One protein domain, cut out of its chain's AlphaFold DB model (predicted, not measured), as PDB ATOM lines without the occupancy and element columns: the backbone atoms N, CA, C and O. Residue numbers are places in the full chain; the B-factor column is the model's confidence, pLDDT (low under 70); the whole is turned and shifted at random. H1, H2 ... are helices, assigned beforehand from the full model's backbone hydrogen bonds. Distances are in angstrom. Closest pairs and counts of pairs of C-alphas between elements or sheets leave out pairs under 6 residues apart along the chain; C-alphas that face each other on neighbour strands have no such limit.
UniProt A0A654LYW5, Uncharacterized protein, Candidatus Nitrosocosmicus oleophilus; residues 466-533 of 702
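This is residues 466 to 533 of the 702 residues of an uncharacterized protein of Candidatus Nitrosocosmicus oleophilus (UniProt A0A654LYW5). Four helices are set at steep angles to one another: H1 and H3 meet near their first residues, at Leu 477 and Phe 507, and make a corner there, short H2 lies between H1 and H4, and H4 makes a second corner with the end of H3 and runs away from it as an arm. The printed part has 68 residues, with four named helices in the order H1, H2, H3, H4 and no named strand: all helix. It is compact, with a radius of gyration of the C-alphas of 11.7 A and spans of 31 by 29 by 18 A.

H1, residues 475 to 487, is close to but not clearly touching H2, residues 493 to 498, about perpendicular at 78 degrees; their closest C-alphas, of Phe 481 and Pro 493, are 6.7 A apart. H3, residues 506 to 515, is the hub, touching the three other helices. H1 touches H3 with residues 476 to 480 alone, closest at the C-alphas of Leu 477 and Phe 507, 5.9 A, at a steep tilt of 49 degrees, opposite ways. H2 and H3 only just touch, with 3 pairs of C-alphas within 8 A, the closest being Ala 497 and Leu 511 at 7.8 A. H4, residues 519 to 533, touches H2 at a steep tilt of 41 degrees, opposite ways; the closest C-alphas, of Ile 498 and Lys 520, are 6.0 A apart. With residues 519 to 522 alone, H4 only just touches H3, only at the corner by their link, with 3 pairs of C-alphas within 8 A, the closest being Gln 512 and Trp 519 at 6.0 A. H1 and H4 are apart. Every O i to N i+4 pair is within hydrogen-bond range in H2, H3 and H4, and 8 of 9 are in H1.

H1 begins at C-alpha 475 (87.601, 95.718, 108.036) and is 18.6 A long. H2 is 8.7 A and H3 14.2 A long. H4, 21.3 A, ends at C-alpha 533 (93.782, 78.614, 128.470).

The two C-alphas farthest apart, of Asn 504 and Leu 533, are 35.5 A apart. The printed part has no cut, and no link is long. The mean pLDDT of the printed part is 82.3; residues 467, 489 to 490 and 528 to 533 are under 70.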
ATOM      1  N   SER A 466      89.640  90.045 117.241       81.75
ATOM      2  CA  SER A 466      89.643  90.332 118.679       81.75
ATOM      3  C   SER A 466      90.266  89.176 119.474       81.75
ATOM      4  O   SER A 466      90.230  88.023 119.048       81.75
ATOM      5  N   ALA A 467      90.827  89.475 120.651       66.44
ATOM      6  CA  ALA A 467      91.510  88.480 121.488       66.44
ATOM      7  C   ALA A 467      90.582  87.353 121.988       66.44
ATOM      8  O   ALA A 467      91.043  86.254 122.274       66.44
ATOM      9  N   ASP A 468      89.272  87.610 122.057       72.44
ATOM     10  CA  ASP A 468      88.237  86.634 122.409       72.44
ATOM     11  C   ASP A 468      87.651  85.887 121.194       72.44
ATOM     12  O   ASP A 468      86.668  85.159 121.335       72.44
ATOM     13  N   PHE A 469      88.228  86.086 120.001       79.94
ATOM     14  CA  PHE A 469      87.804  85.520 118.716       79.94
ATOM     15  C   PHE A 469      86.355  85.837 118.293       79.94
ATOM     16  O   PHE A 469      85.872  85.249 117.326       79.94
ATOM     17  N   LYS A 470      85.654  86.767 118.964       84.00
ATOM     18  CA  LYS A 470      84.247  87.093 118.662       84.00
ATOM     19  C   LYS A 470      84.043  88.065 117.503       84.00
ATOM     20  O   LYS A 470      82.940  88.110 116.972       84.00
ATOM     21  N   ASN A 471      85.064  88.822 117.104       86.25
ATOM     22  CA  ASN A 471      84.973  89.804 116.022       86.25
ATOM     23  C   ASN A 471      86.238  89.806 115.156       86.25
ATOM     24  O   ASN A 471      87.328  89.473 115.628       86.25
ATOM     25  N   PHE A 472      86.111  90.251 113.905       92.81
ATOM     26  CA  PHE A 472      87.258  90.632 113.078       92.81
ATOM     27  C   PHE A 472      87.659  92.087 113.358       92.81
ATOM     28  O   PHE A 472      86.802  92.948 113.536       92.81
ATOM     29  N   LYS A 473      88.968  92.352 113.392       90.81
ATOM     30  CA  LYS A 473      89.552  93.703 113.370       90.81
ATOM     31  C   LYS A 473      89.857  94.168 111.948       90.81
ATOM     32  O   LYS A 473      89.776  95.360 111.673       90.81
ATOM     33  N   ASN A 474      90.207  93.239 111.055       93.19
ATOM     34  CA  ASN A 474      90.374  93.548 109.639       93.19
ATOM     35  C   ASN A 474      89.003  93.967 109.056       93.19
ATOM     36  O   ASN A 474      88.038  93.211 109.206       93.19
ATOM     37  N   PRO A 475      88.891  95.146 108.413       92.50
ATOM     38  CA  PRO A 475      87.601  95.718 108.036       92.50
ATOM     39  C   PRO A 475      86.887  94.918 106.941       92.50
ATOM     40  O   PRO A 475      85.672  94.760 107.011       92.50
ATOM     41  N   ILE A 476      87.624  94.348 105.980       92.62
ATOM     42  CA  ILE A 476      87.065  93.548 104.877       92.62
ATOM     43  C   ILE A 476      86.461  92.244 105.417       92.62
ATOM     44  O   ILE A 476      85.376  91.826 105.005       92.62
ATOM     45  N   LEU A 477      87.135  91.606 106.380       94.44
ATOM     46  CA  LEU A 477      86.627  90.400 107.041       94.44
ATOM     47  C   LEU A 477      85.478  90.705 108.010       94.44
ATOM     48  O   LEU A 477      84.540  89.914 108.100       94.44
ATOM     49  N   ALA A 478      85.507  91.855 108.689       94.31
ATOM     50  CA  ALA A 478      84.408  92.311 109.536       94.31
ATOM     51  C   ALA A 478      83.138  92.608 108.721       94.31
ATOM     52  O   ALA A 478      82.060  92.158 109.102       94.31
ATOM     53  N   GLU A 479      83.260  93.295 107.582       93.75
ATOM     54  CA  GLU A 479      82.162  93.567 106.644       93.75
ATOM     55  C   GLU A 479      81.481  92.260 106.199       93.75
ATOM     56  O   GLU A 479      80.281  92.078 106.415       93.75
ATOM     57  N   GLY A 480      82.260  91.310 105.665       92.19
ATOM     58  CA  GLY A 480      81.739  90.025 105.189       92.19
ATOM     59  C   GLY A 480      81.137  89.145 106.286       92.19
ATOM     60  O   GLY A 480      80.156  88.435 106.048       92.19
ATOM     61  N   PHE A 481      81.690  89.193 107.501       93.75
ATOM     62  CA  PHE A 481      81.129  88.466 108.635       93.75
ATOM     63  C   PHE A 481      79.825  89.099 109.135       93.75
ATOM     64  O   PHE A 481      78.856  88.381 109.376       93.75
ATOM     65  N   ASN A 482      79.753  90.428 109.225       92.06
ATOM     66  CA  ASN A 482      78.540  91.139 109.630       92.06
ATOM     67  C   ASN A 482      77.397  90.933 108.620       92.06
ATOM     68  O   ASN A 482      76.248  90.738 109.018       92.06
ATOM     69  N   GLU A 483      77.708  90.885 107.319       90.50
ATOM     70  CA  GLU A 483      76.751  90.509 106.270       90.50
ATOM     71  C   GLU A 483      76.264  89.054 106.414       90.50
ATOM     72  O   GLU A 483      75.098  88.745 106.157       90.50
ATOM     73  N   TYR A 484      77.129  88.138 106.854       88.44
ATOM     74  CA  TYR A 484      76.737  86.756 107.130       88.44
ATOM     75  C   TYR A 484      75.856  86.633 108.384       88.44
ATOM     76  O   TYR A 484      74.874  85.886 108.365       88.44
ATOM     77  N   VAL A 485      76.167  87.381 109.449       90.06
ATOM     78  CA  VAL A 485      75.403  87.425 110.712       90.06
ATOM     79  C   VAL A 485      74.012  88.029 110.512       90.06
ATOM     80  O   VAL A 485      73.040  87.501 111.047       90.06
ATOM     81  N   SER A 486      73.868  89.086 109.704       87.19
ATOM     82  CA  SER A 486      72.546  89.675 109.429       87.19
ATOM     83  C   SER A 486      71.595  88.699 108.719       87.19
ATOM     84  O   SER A 486      70.377  88.803 108.863       87.19
ATOM     85  N   ARG A 487      72.151  87.707 108.009       86.69
ATOM     86  CA  ARG A 487      71.421  86.623 107.336       86.69
ATOM     87  C   ARG A 487      71.257  85.362 108.204       86.69
ATOM     88  O   ARG A 487      70.319  84.604 107.975       86.69
ATOM     89  N   ASN A 488      72.129  85.125 109.192       81.44
ATOM     90  CA  ASN A 488      72.139  83.923 110.038       81.44
ATOM     91  C   ASN A 488      72.217  84.268 111.534       81.44
ATOM     92  O   ASN A 488      73.248  84.723 112.021       81.44
ATOM     93  N   ARG A 489      71.150  83.955 112.287       61.03
ATOM     94  CA  ARG A 489      70.944  84.389 113.688       61.03
ATOM     95  C   ARG A 489      72.052  84.030 114.692       61.03
ATOM     96  O   ARG A 489      72.109  84.664 115.737       61.03
ATOM     97  N   PHE A 490      72.901  83.043 114.405       57.50
ATOM     98  CA  PHE A 490      74.081  82.722 115.211       57.50
ATOM     99  C   PHE A 490      75.235  82.288 114.308       57.50
ATOM    100  O   PHE A 490      75.113  81.308 113.572       57.50
ATOM    101  N   ALA A 491      76.367  82.985 114.398       70.62
ATOM    102  CA  ALA A 491      77.578  82.661 113.660       70.62
ATOM    103  C   ALA A 491      78.815  82.795 114.552       70.62
ATOM    104  O   ALA A 491      78.932  83.726 115.344       70.62
ATOM    105  N   ASP A 492      79.754  81.869 114.386       84.75
ATOM    106  CA  ASP A 492      81.094  81.953 114.959       84.75
ATOM    107  C   ASP A 492      82.057  82.491 113.882       84.75
ATOM    108  O   ASP A 492      82.148  81.869 112.813       84.75
ATOM    109  N   PRO A 493      82.780  83.601 114.126       88.06
ATOM    110  CA  PRO A 493      83.654  84.215 113.125       88.06
ATOM    111  C   PRO A 493      84.733  83.261 112.615       88.06
ATOM    112  O   PRO A 493      85.035  83.245 111.420       88.06
ATOM    113  N   VAL A 494      85.281  82.411 113.492       88.31
ATOM    114  CA  VAL A 494      86.328  81.456 113.106       88.31
ATOM    115  C   VAL A 494      85.765  80.385 112.168       88.31
ATOM    116  O   VAL A 494      86.365  80.108 111.128       88.31
ATOM    117  N   ASN A 495      84.593  79.819 112.473       87.62
ATOM    118  CA  ASN A 495      83.899  78.891 111.573       87.62
ATOM    119  C   ASN A 495      83.565  79.537 110.219       87.62
ATOM    120  O   ASN A 495      83.785  78.901 109.188       87.62
ATOM    121  N   TRP A 496      83.085  80.785 110.201       91.56
ATOM    122  CA  TRP A 496      82.788  81.509 108.958       91.56
ATOM    123  C   TRP A 496      84.037  81.721 108.087       91.56
ATOM    124  O   TRP A 496      83.999  81.455 106.883       91.56
ATOM    125  N   ALA A 497      85.167  82.119 108.684       91.12
ATOM    126  CA  ALA A 497      86.429  82.254 107.957       91.12
ATOM    127  C   ALA A 497      86.899  80.906 107.388       91.12
ATOM    128  O   ALA A 497      87.268  80.813 106.222       91.12
ATOM    129  N   ILE A 498      86.825  79.824 108.168       89.75
ATOM    130  CA  ILE A 498      87.237  78.476 107.734       89.75
ATOM    131  C   ILE A 498      86.345  77.911 106.610       89.75
ATOM    132  O   ILE A 498      86.778  77.039 105.847       89.75
ATOM    133  N   GLN A 499      85.112  78.407 106.480       89.56
ATOM    134  CA  GLN A 499      84.195  78.064 105.391       89.56
ATOM    135  C   GLN A 499      84.496  78.802 104.073       89.56
ATOM    136  O   GLN A 499      83.956  78.407 103.038       89.56
ATOM    137  N   GLN A 500      85.396  79.795 104.057       90.81
ATOM    138  CA  GLN A 500      85.833  80.450 102.820       90.81
ATOM    139  C   GLN A 500      86.612  79.463 101.932       90.81
ATOM    140  O   GLN A 500      87.767  79.128 102.192       90.81
ATOM    141  N   ARG A 501      85.949  78.961 100.881       83.19
ATOM    142  CA  ARG A 501      86.503  77.985  99.917       83.19
ATOM    143  C   ARG A 501      86.562  78.488  98.475       83.19
ATOM    144  O   ARG A 501      87.273  77.901  97.665       83.19
ATOM    145  N   ASN A 502      85.808  79.533  98.135       85.31
ATOM    146  CA  ASN A 502      85.815  80.095  96.789       85.31
ATOM    147  C   ASN A 502      87.142  80.834  96.554       85.31
ATOM    148  O   ASN A 502      87.404  81.831  97.225       85.31
ATOM    149  N   LYS A 503      87.943  80.362  95.589       80.69
ATOM    150  CA  LYS A 503      89.239  80.953  95.205       80.69
ATOM    151  C   LYS A 503      89.140  82.427  94.790       80.69
ATOM    152  O   LYS A 503      90.114  83.150  94.934       80.69
ATOM    153  N   ASN A 504      87.959  82.867  94.350       81.88
ATOM    154  CA  ASN A 504      87.688  84.238  93.921       81.88
ATOM    155  C   ASN A 504      87.026  85.088  95.032       81.88
ATOM    156  O   ASN A 504      86.552  86.189  94.767       81.88
ATOM    157  N   SER A 505      86.932  84.584  96.270       86.88
ATOM    158  CA  SER A 505      86.392  85.347  97.406       86.88
ATOM    159  C   SER A 505      87.407  86.382  97.892       86.88
ATOM    160  O   SER A 505      88.494  86.007  98.336       86.88
ATOM    161  N   ARG A 506      87.019  87.668  97.917       92.06
ATOM    162  CA  ARG A 506      87.818  88.740  98.546       92.06
ATOM    163  C   ARG A 506      88.199  88.406  99.994       92.06
ATOM    164  O   ARG A 506      89.311  88.689 100.416       92.06
ATOM    165  N   PHE A 507      87.325  87.708 100.723       93.25
ATOM    166  CA  PHE A 507      87.578  87.285 102.103       93.25
ATOM    167  C   PHE A 507      88.637  86.173 102.197       93.25
ATOM    168  O   PHE A 507      89.407  86.139 103.152       93.25
ATOM    169  N   LEU A 508      88.710  85.269 101.211       91.25
ATOM    170  CA  LEU A 508      89.758  84.242 101.173       91.25
ATOM    171  C   LEU A 508      91.125  84.858 100.850       91.25
ATOM    172  O   LEU A 508      92.111  84.498 101.490       91.25
ATOM    173  N   PHE A 509      91.164  85.798  99.902       91.12
ATOM    174  CA  PHE A 509      92.371  86.562  99.590       91.12
ATOM    175  C   PHE A 509      92.881  87.318 100.827       91.12
ATOM    176  O   PHE A 509      94.057  87.221 101.162       91.12
ATOM    177  N   GLU A 510      91.991  87.982 101.565       93.38
ATOM    178  CA  GLU A 510      92.349  88.722 102.778       93.38
ATOM    179  C   GLU A 510      92.907  87.808 103.887       93.38
ATOM    180  O   GLU A 510      93.947  88.095 104.483       93.38
ATOM    181  N   LEU A 511      92.278  86.644 104.110       92.19
ATOM    182  CA  LEU A 511      92.776  85.620 105.040       92.19
ATOM    183  C   LEU A 511      94.163  85.093 104.636       92.19
ATOM    184  O   LEU A 511      95.001  84.844 105.505       92.19
ATOM    185  N   GLN A 512      94.415  84.925 103.334       91.62
ATOM    186  CA  GLN A 512      95.714  84.498 102.809       91.62
ATOM    187  C   GLN A 512      96.782  85.593 102.909       91.62
ATOM    188  O   GLN A 512      97.931  85.267 103.200       91.62
ATOM    189  N   THR A 513      96.415  86.862 102.727       88.25
ATOM    190  CA  THR A 513      97.317  88.016 102.852       88.25
ATOM    191  C   THR A 513      97.765  88.220 104.300       88.25
ATOM    192  O   THR A 513      98.963  88.287 104.569       88.25
ATOM    193  N   GLU A 514      96.837  88.239 105.259       88.00
ATOM    194  CA  GLU A 514      97.167  88.535 106.663       88.00
ATOM    195  C   GLU A 514      97.805  87.355 107.414       88.00
ATOM    196  O   GLU A 514      98.750  87.526 108.194       88.00
ATOM    197  N   LEU A 515      97.300  86.134 107.202       84.75
ATOM    198  CA  LEU A 515      97.745  84.950 107.949       84.75
ATOM    199  C   LEU A 515      98.753  84.092 107.154       84.75
ATOM    200  O   LEU A 515      99.545  83.349 107.750       84.75
ATOM    201  N   GLY A 516      98.788  84.227 105.826       85.25
ATOM    202  CA  GLY A 516      99.629  83.453 104.908       85.25
ATOM    203  C   GLY A 516      98.924  82.225 104.308       85.25
ATOM    204  O   GLY A 516      97.773  81.925 104.635       85.25
ATOM    205  N   PRO A 517      99.615  81.421 103.475       81.00
ATOM    206  CA  PRO A 517      99.016  80.263 102.794       81.00
ATOM    207  C   PRO A 517      98.448  79.200 103.755       81.00
ATOM    208  O   PRO A 517      97.518  78.481 103.401       81.00
ATOM    209  N   ASN A 518      98.950  79.143 104.994       80.81
ATOM    210  CA  ASN A 518      98.500  78.231 106.051       80.81
ATOM    211  C   ASN A 518      97.394  78.812 106.965       80.81
ATOM    212  O   ASN A 518      97.150  78.260 108.041       80.81
ATOM    213  N   TRP A 519      96.723  79.901 106.565       90.12
ATOM    214  CA  TRP A 519      95.731  80.649 107.360       90.12
ATOM    215  C   TRP A 519      94.732  79.774 108.137       90.12
ATOM    216  O   TRP A 519      94.506  79.985 109.327       90.12
ATOM    217  N   LYS A 520      94.181  78.738 107.491       86.81
ATOM    218  CA  LYS A 520      93.183  77.834 108.080       86.81
ATOM    219  C   LYS A 520      93.740  77.045 109.266       86.81
ATOM    220  O   LYS A 520      93.051  76.870 110.270       86.81
ATOM    221  N   ASN A 521      94.995  76.606 109.171       78.56
ATOM    222  CA  ASN A 521      95.680  75.908 110.256       78.56
ATOM    223  C   ASN A 521      96.010  76.872 111.401       78.56
ATOM    224  O   ASN A 521      95.871  76.496 112.558       78.56
ATOM    225  N   ILE A 522      96.378  78.119 111.093       78.62
ATOM    226  CA  ILE A 522      96.668  79.163 112.088       78.62
ATOM    227  C   ILE A 522      95.405  79.487 112.907       78.62
ATOM    228  O   ILE A 522      95.434  79.387 114.133       78.62
ATOM    229  N   LEU A 523      94.267  79.746 112.248       82.25
ATOM    230  CA  LEU A 523      92.974  79.951 112.918       82.25
ATOM    231  C   LEU A 523      92.568  78.760 113.800       82.25
ATOM    232  O   LEU A 523      92.203  78.942 114.963       82.25
ATOM    233  N   MET A 524      92.663  77.534 113.274       79.31
ATOM    234  CA  MET A 524      92.305  76.319 114.016       79.31
ATOM    235  C   MET A 524      93.213  76.074 115.228       79.31
ATOM    236  O   MET A 524      92.710  75.762 116.310       79.31
ATOM    237  N   ARG A 525      94.536  76.236 115.078       70.44
ATOM    238  CA  ARG A 525      95.501  76.070 116.177       70.44
ATOM    239  C   ARG A 525      95.280  77.101 117.274       70.44
ATOM    240  O   ARG A 525      95.269  76.733 118.444       70.44
ATOM    241  N   SER A 526      95.075  78.364 116.922       70.44
ATOM    242  CA  SER A 526      94.951  79.435 117.913       70.44
ATOM    243  C   SER A 526      93.596  79.467 118.608       70.44
ATOM    244  O   SER A 526      93.553  79.688 119.814       70.44
ATOM    245  N   ARG A 527      92.506  79.093 117.928       71.81
ATOM    246  CA  ARG A 527      91.237  78.804 118.610       71.81
ATOM    247  C   ARG A 527      91.360  77.613 119.569       71.81
ATOM    248  O   ARG A 527      90.827  77.654 120.673       71.81
ATOM    249  N   ALA A 528      92.094  76.565 119.192       62.59
ATOM    250  CA  ALA A 528      92.416  75.480 120.120       62.59
ATOM    251  C   ALA A 528      93.345  75.945 121.266       62.59
ATOM    252  O   ALA A 528      93.286  75.387 122.358       62.59
ATOM    253  N   ASN A 529      94.162  76.986 121.065       55.41
ATOM    254  CA  ASN A 529      94.966  77.593 122.129       55.41
ATOM    255  C   ASN A 529      94.120  78.417 123.123       55.41
ATOM    256  O   ASN A 529      94.439  78.380 124.308       55.41
ATOM    257  N   ASP A 530      93.021  79.058 122.709       54.19
ATOM    258  CA  ASP A 530      92.044  79.640 123.654       54.19
ATOM    259  C   ASP A 530      91.446  78.554 124.570       54.19
ATOM    260  O   ASP A 530      91.395  78.705 125.792       54.19
ATOM    261  N   VAL A 531      91.118  77.377 124.021       44.78
ATOM    262  CA  VAL A 531      90.721  76.218 124.842       44.78
ATOM    263  C   VAL A 531      91.855  75.772 125.774       44.78
ATOM    264  O   VAL A 531      91.600  75.469 126.938       44.78
ATOM    265  N   ARG A 532      93.120  75.807 125.329       46.78
ATOM    266  CA  ARG A 532      94.285  75.527 126.195       46.78
ATOM    267  C   ARG A 532      94.478  76.544 127.320       46.78
ATOM    268  O   ARG A 532      95.214  76.226 128.251       46.78
ATOM    269  N   LEU A 533      93.816  77.704 127.317       46.78
ATOM    270  CA  LEU A 533      93.782  78.614 128.470       46.78
ATOM    271  C   LEU A 533      92.679  78.251 129.476       46.78
ATOM    272  O   LEU A 533      92.899  78.392 130.680       46.78
TER     273      LEU A 533